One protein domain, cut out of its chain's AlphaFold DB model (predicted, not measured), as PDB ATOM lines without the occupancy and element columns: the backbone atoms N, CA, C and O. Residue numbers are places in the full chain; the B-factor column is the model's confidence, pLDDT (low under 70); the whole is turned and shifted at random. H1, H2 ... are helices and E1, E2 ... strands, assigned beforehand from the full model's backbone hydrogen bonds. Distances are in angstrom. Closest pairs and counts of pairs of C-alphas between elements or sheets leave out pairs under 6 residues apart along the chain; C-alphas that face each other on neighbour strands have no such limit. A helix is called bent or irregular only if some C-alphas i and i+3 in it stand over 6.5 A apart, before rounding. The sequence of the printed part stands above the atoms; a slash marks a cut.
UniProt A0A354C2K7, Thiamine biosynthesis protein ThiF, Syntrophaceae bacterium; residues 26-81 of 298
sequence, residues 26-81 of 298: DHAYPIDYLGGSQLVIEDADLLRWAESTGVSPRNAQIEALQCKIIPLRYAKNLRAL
ATOM      1  N   ASP A  26      43.689  25.876 -28.503       91.75
ATOM      2  CA  ASP A  26      43.276  26.194 -29.880       91.75
ATOM      3  C   ASP A  26      43.420  27.694 -30.199       91.75
ATOM      4  O   ASP A  26      43.441  28.095 -31.365       91.75
ATOM      5  N   HIS A  27      43.540  28.522 -29.160       92.75
ATOM      6  CA  HIS A  27      43.716  29.971 -29.241       92.75
ATOM      7  C   HIS A  27      45.141  30.428 -28.909       92.75
ATOM      8  O   HIS A  27      45.453  31.618 -29.012       92.75
ATOM      9  N   ALA A  28      46.006  29.503 -28.495       96.31
ATOM     10  CA  ALA A  28      47.379  29.793 -28.131       96.31
ATOM     11  C   ALA A  28      48.328  29.584 -29.317       96.31
ATOM     12  O   ALA A  28      48.094  28.773 -30.212       96.31
ATOM     13  N   TYR A  29      49.453  30.292 -29.307       96.25
ATOM     14  CA  TYR A  29      50.511  30.105 -30.294       96.25
ATOM     15  C   TYR A  29      51.893  30.129 -29.634       96.25
ATOM     16  O   TYR A  29      52.070  30.733 -28.576       96.25
ATOM     17  N   PRO A  30      52.895  29.447 -30.213       95.75
ATOM     18  CA  PRO A  30      54.229  29.413 -29.639       95.75
ATOM     19  C   PRO A  30      55.014  30.696 -29.941       95.75
ATOM     20  O   PRO A  30      55.022  31.184 -31.071       95.75
ATOM     21  N   ILE A  31      55.771  31.172 -28.957       93.69
ATOM     22  CA  ILE A  31      56.861  32.140 -29.137       93.69
ATOM     23  C   ILE A  31      58.206  31.507 -28.770       93.69
ATOM     24  O   ILE A  31      58.259  30.553 -27.987       93.69
ATOM     25  N   ASP A  32      59.297  32.050 -29.320       88.44
ATOM     26  CA  ASP A  32      60.649  31.699 -28.876       88.44
ATOM     27  C   ASP A  32      60.919  32.298 -27.492       88.44
ATOM     28  O   ASP A  32      60.801  33.508 -27.270       88.44
ATOM     29  N   TYR A  33      61.295  31.434 -26.556       81.75
ATOM     30  CA  TYR A  33      61.648  31.816 -25.202       81.75
ATOM     31  C   TYR A  33      62.844  30.995 -24.717       81.75
ATOM     32  O   TYR A  33      62.737  29.799 -24.458       81.75
ATOM     33  N   LEU A  34      64.000  31.659 -24.582       73.94
ATOM     34  CA  LEU A  34      65.277  31.057 -24.158       73.94
ATOM     35  C   LEU A  34      65.715  29.854 -25.018       73.94
ATOM     36  O   LEU A  34      66.335  28.922 -24.508       73.94
ATOM     37  N   GLY A  35      65.411  29.872 -26.320       78.12
ATOM     38  CA  GLY A  35      65.713  28.757 -27.223       78.12
ATOM     39  C   GLY A  35      64.766  27.564 -27.069       78.12
ATOM     40  O   GLY A  35      65.023  26.504 -27.639       78.12
ATOM     41  N   GLY A  36      63.690  27.724 -26.293       84.12
ATOM     42  CA  GLY A  36      62.552  26.818 -26.212       84.12
ATOM     43  C   GLY A  36      61.286  27.439 -26.806       84.12
ATOM     44  O   GLY A  36      61.271  28.584 -27.251       84.12
ATOM     45  N   SER A  37      60.199  26.667 -26.792       90.44
ATOM     46  CA  SER A  37      58.877  27.123 -27.217       90.44
ATOM     47  C   SER A  37      57.988  27.342 -25.998       90.44
ATOM     48  O   SER A  37      57.878  26.457 -25.149       90.44
ATOM     49  N   GLN A  38      57.365  28.514 -25.912       94.12
ATOM     50  CA  GLN A  38      56.406  28.858 -24.868       94.12
ATOM     51  C   GLN A  38      55.083  29.253 -25.522       94.12
ATOM     52  O   GLN A  38      55.064  30.146 -26.368       94.12
ATOM     53  N   LEU A  39      53.984  28.604 -25.133       96.62
ATOM     54  CA  LEU A  39      52.652  28.980 -25.602       96.62
ATOM     55  C   LEU A  39      52.210  30.289 -24.949       96.62
ATOM     56  O   LEU A  39      52.352  30.476 -23.736       96.62
ATOM     57  N   VAL A  40      51.664  31.181 -25.766       97.31
ATOM     58  CA  VAL A  40      51.069  32.448 -25.347       97.31
ATOM     59  C   VAL A  40      49.675  32.604 -25.932       97.31
ATOM     60  O   VAL A  40      49.362  32.002 -26.957       97.31
ATOM     61  N   ILE A  41      48.860  33.437 -25.295       98.00
ATOM     62  CA  ILE A  41      47.525  33.815 -25.763       98.00
ATOM     63  C   ILE A  41      47.362  35.335 -25.697       98.00
ATOM     64  O   ILE A  41      47.805  35.973 -24.740       98.00
ATOM     65  N   GLU A  42      46.756  35.930 -26.723       97.81
ATOM     66  CA  GLU A  42      46.411  37.355 -26.722       97.81
ATOM     67  C   GLU A  42      45.232  37.624 -25.781       97.81
ATOM     68  O   GLU A  42      44.328  36.797 -25.653       97.81
ATOM     69  N   ASP A  43      45.169  38.820 -25.192       97.31
ATOM     70  CA  ASP A  43      44.056  39.188 -24.308       97.31
ATOM     71  C   ASP A  43      42.697  39.054 -25.006       97.31
ATOM     72  O   ASP A  43      41.727  38.610 -24.401       97.31
ATOM     73  N   ALA A  44      42.619  39.428 -26.287       97.31
ATOM     74  CA  ALA A  44      41.374  39.380 -27.046       97.31
ATOM     75  C   ALA A  44      40.868  37.942 -27.242       97.31
ATOM     76  O   ALA A  44      39.661  37.712 -27.217       97.31
ATOM     77  N   ASP A  45      41.777  36.987 -27.441       97.94
ATOM     78  CA  ASP A  45      41.449  35.565 -27.552       97.94
ATOM     79  C   ASP A  45      41.054  34.980 -26.200       97.94
ATOM     80  O   ASP A  45      40.021  34.323 -26.094       97.94
ATOM     81  N   LEU A  46      41.815  35.301 -25.151       97.81
ATOM     82  CA  LEU A  46      41.525  34.851 -23.795       97.81
ATOM     83  C   LEU A  46      40.170  35.371 -23.293       97.81
ATOM     84  O   LEU A  46      39.410  34.623 -22.686       97.81
ATOM     85  N   LEU A  47      39.837  36.634 -23.578       97.75
ATOM     86  CA  LEU A  47      38.547  37.232 -23.226       97.75
ATOM     87  C   LEU A  47      37.381  36.594 -23.992       97.75
ATOM     88  O   LEU A  47      36.347  36.323 -23.388       97.75
ATOM     89  N   ARG A  48      37.541  36.314 -25.295       97.31
ATOM     90  CA  ARG A  48      36.523  35.582 -26.076       97.31
ATOM     91  C   ARG A  48      36.305  34.177 -25.528       97.31
ATOM     92  O   ARG A  48      35.167  33.728 -25.415       97.31
ATOM     93  N   TRP A  49      37.392  33.494 -25.182       96.50
ATOM     94  CA  TRP A  49      37.325  32.175 -24.572       96.50
ATOM     95  C   TRP A  49      36.593  32.230 -23.221       96.50
ATOM     96  O   TRP A  49      35.662  31.452 -23.005       96.50
ATOM     97  N   ALA A  50      36.930  33.201 -22.367       96.75
ATOM     98  CA  ALA A  50      36.289  33.425 -21.070       96.75
ATOM     99  C   ALA A  50      34.776  33.671 -21.212       96.75
ATOM    100  O   ALA A  50      33.970  33.043 -20.528       96.75
ATOM    101  N   GLU A  51      34.375  34.520 -22.165       96.62
ATOM    102  CA  GLU A  51      32.967  34.777 -22.487       96.62
ATOM    103  C   GLU A  51      32.243  33.503 -22.950       96.62
ATOM    104  O   GLU A  51      31.146  33.209 -22.478       96.62
ATOM    105  N   SER A  52      32.870  32.707 -23.823       95.12
ATOM    106  CA  SER A  52      32.272  31.475 -24.359       95.12
ATOM    107  C   SER A  52      32.087  30.362 -23.322       95.12
ATOM    108  O   SER A  52      31.212  29.510 -23.482       95.12
ATOM    109  N   THR A  53      32.895  30.368 -22.260       94.38
ATOM    110  CA  THR A  53      32.895  29.353 -21.193       94.38
ATOM    111  C   THR A  53      32.210  29.828 -19.910       94.38
ATOM    112  O   THR A  53      31.976  29.026 -19.008       94.38
ATOM    113  N   GLY A  54      31.850  31.113 -19.821       95.50
ATOM    114  CA  GLY A  54      31.247  31.714 -18.629       95.50
ATOM    115  C   GLY A  54      32.228  31.923 -17.469       95.50
ATOM    116  O   GLY A  54      31.799  32.146 -16.336       95.50
ATOM    117  N   VAL A  55      33.534  31.847 -17.729       96.12
ATOM    118  CA  VAL A  55      34.596  32.080 -16.743       96.12
ATOM    119  C   VAL A  55      34.910  33.580 -16.686       96.12
ATOM    120  O   VAL A  55      34.878  34.276 -17.698       96.12
ATOM    121  N   SER A  56      35.213  34.124 -15.502       97.75
ATOM    122  CA  SER A  56      35.614  35.535 -15.396       97.75
ATOM    123  C   SER A  56      36.975  35.777 -16.071       97.75
ATOM    124  O   SER A  56      37.821  34.882 -16.056       97.75
ATOM    125  N   PRO A  57      37.266  36.989 -16.583       98.19
ATOM    126  CA  PRO A  57      38.582  37.303 -17.152       98.19
ATOM    127  C   PRO A  57      39.756  36.977 -16.213       98.19
ATOM    128  O   PRO A  57      40.791  36.473 -16.655       98.19
ATOM    129  N   ARG A  58      39.564  37.187 -14.902       98.25
ATOM    130  CA  ARG A  58      40.541  36.847 -13.857       98.25
ATOM    131  C   ARG A  58      40.793  35.351 -13.775       98.25
ATOM    132  O   ARG A  58      41.942  34.927 -13.733       98.25
ATOM    133  N   ASN A  59      39.740  34.547 -13.773       98.19
ATOM    134  CA  ASN A  59      39.895  33.100 -13.699       98.19
ATOM    135  C   ASN A  59      40.430  32.522 -15.017       98.19
ATOM    136  O   ASN A  59      41.238  31.603 -14.977       98.19
ATOM    137  N   ALA A  60      40.095  33.122 -16.162       98.00
ATOM    138  CA  ALA A  60      40.613  32.704 -17.460       98.00
ATOM    139  C   ALA A  60      42.144  32.834 -17.554       98.00
ATOM    140  O   ALA A  60      42.809  31.913 -18.021       98.00
ATOM    141  N   GLN A  61      42.739  33.932 -17.064       97.88
ATOM    142  CA  GLN A  61      44.208  34.047 -17.035       97.88
ATOM    143  C   GLN A  61      44.870  33.046 -16.076       97.88
ATOM    144  O   GLN A  61      45.960  32.557 -16.372       97.88
ATOM    145  N   ILE A  62      44.223  32.717 -14.953       98.19
ATOM    146  CA  ILE A  62      44.717  31.701 -14.011       98.19
ATOM    147  C   ILE A  62      44.702  30.323 -14.684       98.19
ATOM    148  O   ILE A  62      45.702  29.608 -14.628       98.19
ATOM    149  N   GLU A  63      43.607  29.977 -15.360       97.62
ATOM    150  CA  GLU A  63      43.449  28.711 -16.076       97.62
ATOM    151  C   GLU A  63      44.451  28.580 -17.229       97.62
ATOM    152  O   GLU A  63      45.146  27.570 -17.330       97.62
ATOM    153  N   ALA A  64      44.649  29.643 -18.018       97.56
ATOM    154  CA  ALA A  64      45.690  29.674 -19.043       97.56
ATOM    155  C   ALA A  64      47.072  29.341 -18.448       97.56
ATOM    156  O   ALA A  64      47.769  28.454 -18.947       97.56
ATOM    157  N   LEU A  65      47.447  29.978 -17.330       97.12
ATOM    158  CA  LEU A  65      48.730  29.728 -16.664       97.12
ATOM    159  C   LEU A  65      48.840  28.299 -16.103       97.12
ATOM    160  O   LEU A  65      49.935  27.731 -16.114       97.12
ATOM    161  N   GLN A  66      47.736  27.692 -15.655       96.00
ATOM    162  CA  GLN A  66      47.692  26.280 -15.249       96.00
ATOM    163  C   GLN A  66      47.957  25.341 -16.435       96.00
ATOM    164  O   GLN A  66      48.734  24.393 -16.293       96.00
ATOM    165  N   CYS A  67      47.440  25.670 -17.621       95.62
ATOM    166  CA  CYS A  67      47.750  24.988 -18.884       95.62
ATOM    167  C   CYS A  67      49.134  25.350 -19.456       95.62
ATOM    168  O   CYS A  67      49.486  24.935 -20.559       95.62
ATOM    169  N   LYS A  68      49.959  26.109 -18.716       95.50
ATOM    170  CA  LYS A  68      51.266  26.631 -19.162       95.50
ATOM    171  C   LYS A  68      51.161  27.517 -20.411       95.50
ATOM    172  O   LYS A  68      52.136  27.641 -21.151       95.50
ATOM    173  N   ILE A  69      50.011  28.152 -20.620       96.56
ATOM    174  CA  ILE A  69      49.762  29.175 -21.633       96.56
ATOM    175  C   ILE A  69      49.846  30.536 -20.949       96.56
ATOM    176  O   ILE A  69      49.232  30.782 -19.915       96.56
ATOM    177  N   ILE A  70      50.624  31.449 -21.512       96.12
ATOM    178  CA  ILE A  70      50.884  32.738 -20.870       96.12
ATOM    179  C   ILE A  70      50.078  33.821 -21.573       96.12
ATOM    180  O   ILE A  70      50.259  34.001 -22.778       96.12
ATOM    181  N   PRO A  71      49.256  34.607 -20.859       97.69
ATOM    182  CA  PRO A  71      48.735  35.845 -21.423       97.69
ATOM    183  C   PRO A  71      49.906  36.702 -21.920       97.69
ATOM    184  O   PRO A  71      50.785  37.064 -21.132       97.69
ATOM    185  N   LEU A  72      49.959  37.001 -23.222       97.06
ATOM    186  CA  LEU A  72      51.149  37.552 -23.883       97.06
ATOM    187  C   LEU A  72      51.677  38.815 -23.188       97.06
ATOM    188  O   LEU A  72      52.892  39.019 -23.105       97.06
ATOM    189  N   ARG A  73      50.781  39.628 -22.617       96.19
ATOM    190  CA  ARG A  73      51.119  40.806 -21.807       96.19
ATOM    191  C   ARG A  73      52.141  40.533 -20.697       96.19
ATOM    192  O   ARG A  73      52.960  41.401 -20.404       96.19
ATOM    193  N   TYR A  74      52.144  39.334 -20.118       97.06
ATOM    194  CA  TYR A  74      53.055  38.936 -19.042       97.06
ATOM    195  C   TYR A  74      54.301  38.206 -19.548       97.06
ATOM    196  O   TYR A  74      55.186  37.887 -18.756       97.06
ATOM    197  N   ALA A  75      54.448  37.969 -20.855       94.50
ATOM    198  CA  ALA A  75      55.596  37.238 -21.396       94.50
ATOM    199  C   ALA A  75      56.945  37.902 -21.051       94.50
ATOM    200  O   ALA A  75      57.964  37.227 -20.897       94.50
ATOM    201  N   LYS A  76      56.965  39.231 -20.872       93.50
ATOM    202  CA  LYS A  76      58.164  39.971 -20.441       93.50
ATOM    203  C   LYS A  76      58.503  39.789 -18.957       93.50
ATOM    204  O   LYS A  76      59.651  40.036 -18.592       93.50
ATOM    205  N   ASN A  77      57.580  39.282 -18.139       94.31
ATOM    206  CA  ASN A  77      57.828  38.986 -16.729       94.31
ATOM    207  C   ASN A  77      58.598  37.677 -16.535       94.31
ATOM    208  O   ASN A  77      59.303  37.549 -15.543       94.31
ATOM    209  N   LEU A  78      58.541  36.734 -17.485       85.88
ATOM    210  CA  LEU A  78      58.982  35.345 -17.278       85.88
ATOM    211  C   LEU A  78      60.444  35.156 -16.861       85.88
ATOM    212  O   LEU A  78      60.829  34.116 -16.339       85.88
ATOM    213  N   ARG A  79      61.301  36.138 -17.157       86.12
ATOM    214  CA  ARG A  79      62.712  36.100 -16.736       86.12
ATOM    215  C   ARG A  79      62.904  36.517 -15.282       86.12
ATOM    216  O   ARG A  79      63.900  36.150 -14.673       86.12
ATOM    217  N   ALA A  80      61.982  37.318 -14.765       94.25
ATOM    218  CA  ALA A  80      61.977  37.794 -13.391       94.25
ATOM    219  C   ALA A  80      61.072  36.939 -12.493       94.25
ATOM    220  O   ALA A  80      61.376  36.796 -11.308       94.25
ATOM    221  N   LEU A  81      59.998  36.371 -13.054       95.75
ATOM    222  CA  LEU A  81      58.997  35.545 -12.383       95.75
ATOM    223  C   LEU A  81      58.807  34.227 -13.133       95.75
ATOM    224  O   LEU A  81      58.630  34.216 -14.346       95.75
TER     225      LEU A  81
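This is residues 26 to 81 of the 298 residues of the protein "Thiamine biosynthesis protein ThiF" of Syntrophaceae bacterium (UniProt A0A354C2K7). An antiparallel hairpin, E1 and E2, forms one end of an elongated domain; H1 and H2, about perpendicular, form the other, and short H3 packs near E2 with residues 72 to 75. The 56 printed residues hold E1, E2, H1, H2 and H3 in chain order; the class is mixed, helices and strands. The whole is compact, with a radius of gyration of the C-alphas of 11.2 A, and spans 35 by 21 by 17 A.

E1 is residues 29 to 33, from C-alpha 29 at (50.511, 30.105, -30.294); E2 is 36 to 41, 16.6 A. H1 is 43 to 53, 15.2 A; H2 is 57 to 66, 14.4 A. H3 is 72 to 77, ending at C-alpha 77 (57.828, 38.986, -16.729); it is irregular, with C-alphas 73 and 76 7.2 A apart.

In the hairpin E1 and E2, N 31 and O 38 are within hydrogen-bond range at 2.9 A. Residues 40 to 41 of E2 pair in parallel with residues 70 to 71. The closest C-alphas of E2 and H3, Val 40 and Leu 72, are 5.3 A apart. H1 and H2 touch, about perpendicular at 81 degrees, closest at the C-alphas of Ala 50 and Ala 60, 5.7 A. E1 and H3 are apart. Every O i to N i+4 pair is within range in H1 and H2; H3 has 0 of 2, but 2 of 3 O i to N i+3 pairs.

The farthest C-alphas, Gly 35 and Gly 54, are 35.6 A apart. The printed part has no cut, no link is long, and no printed residue is under 70 in pLDDT.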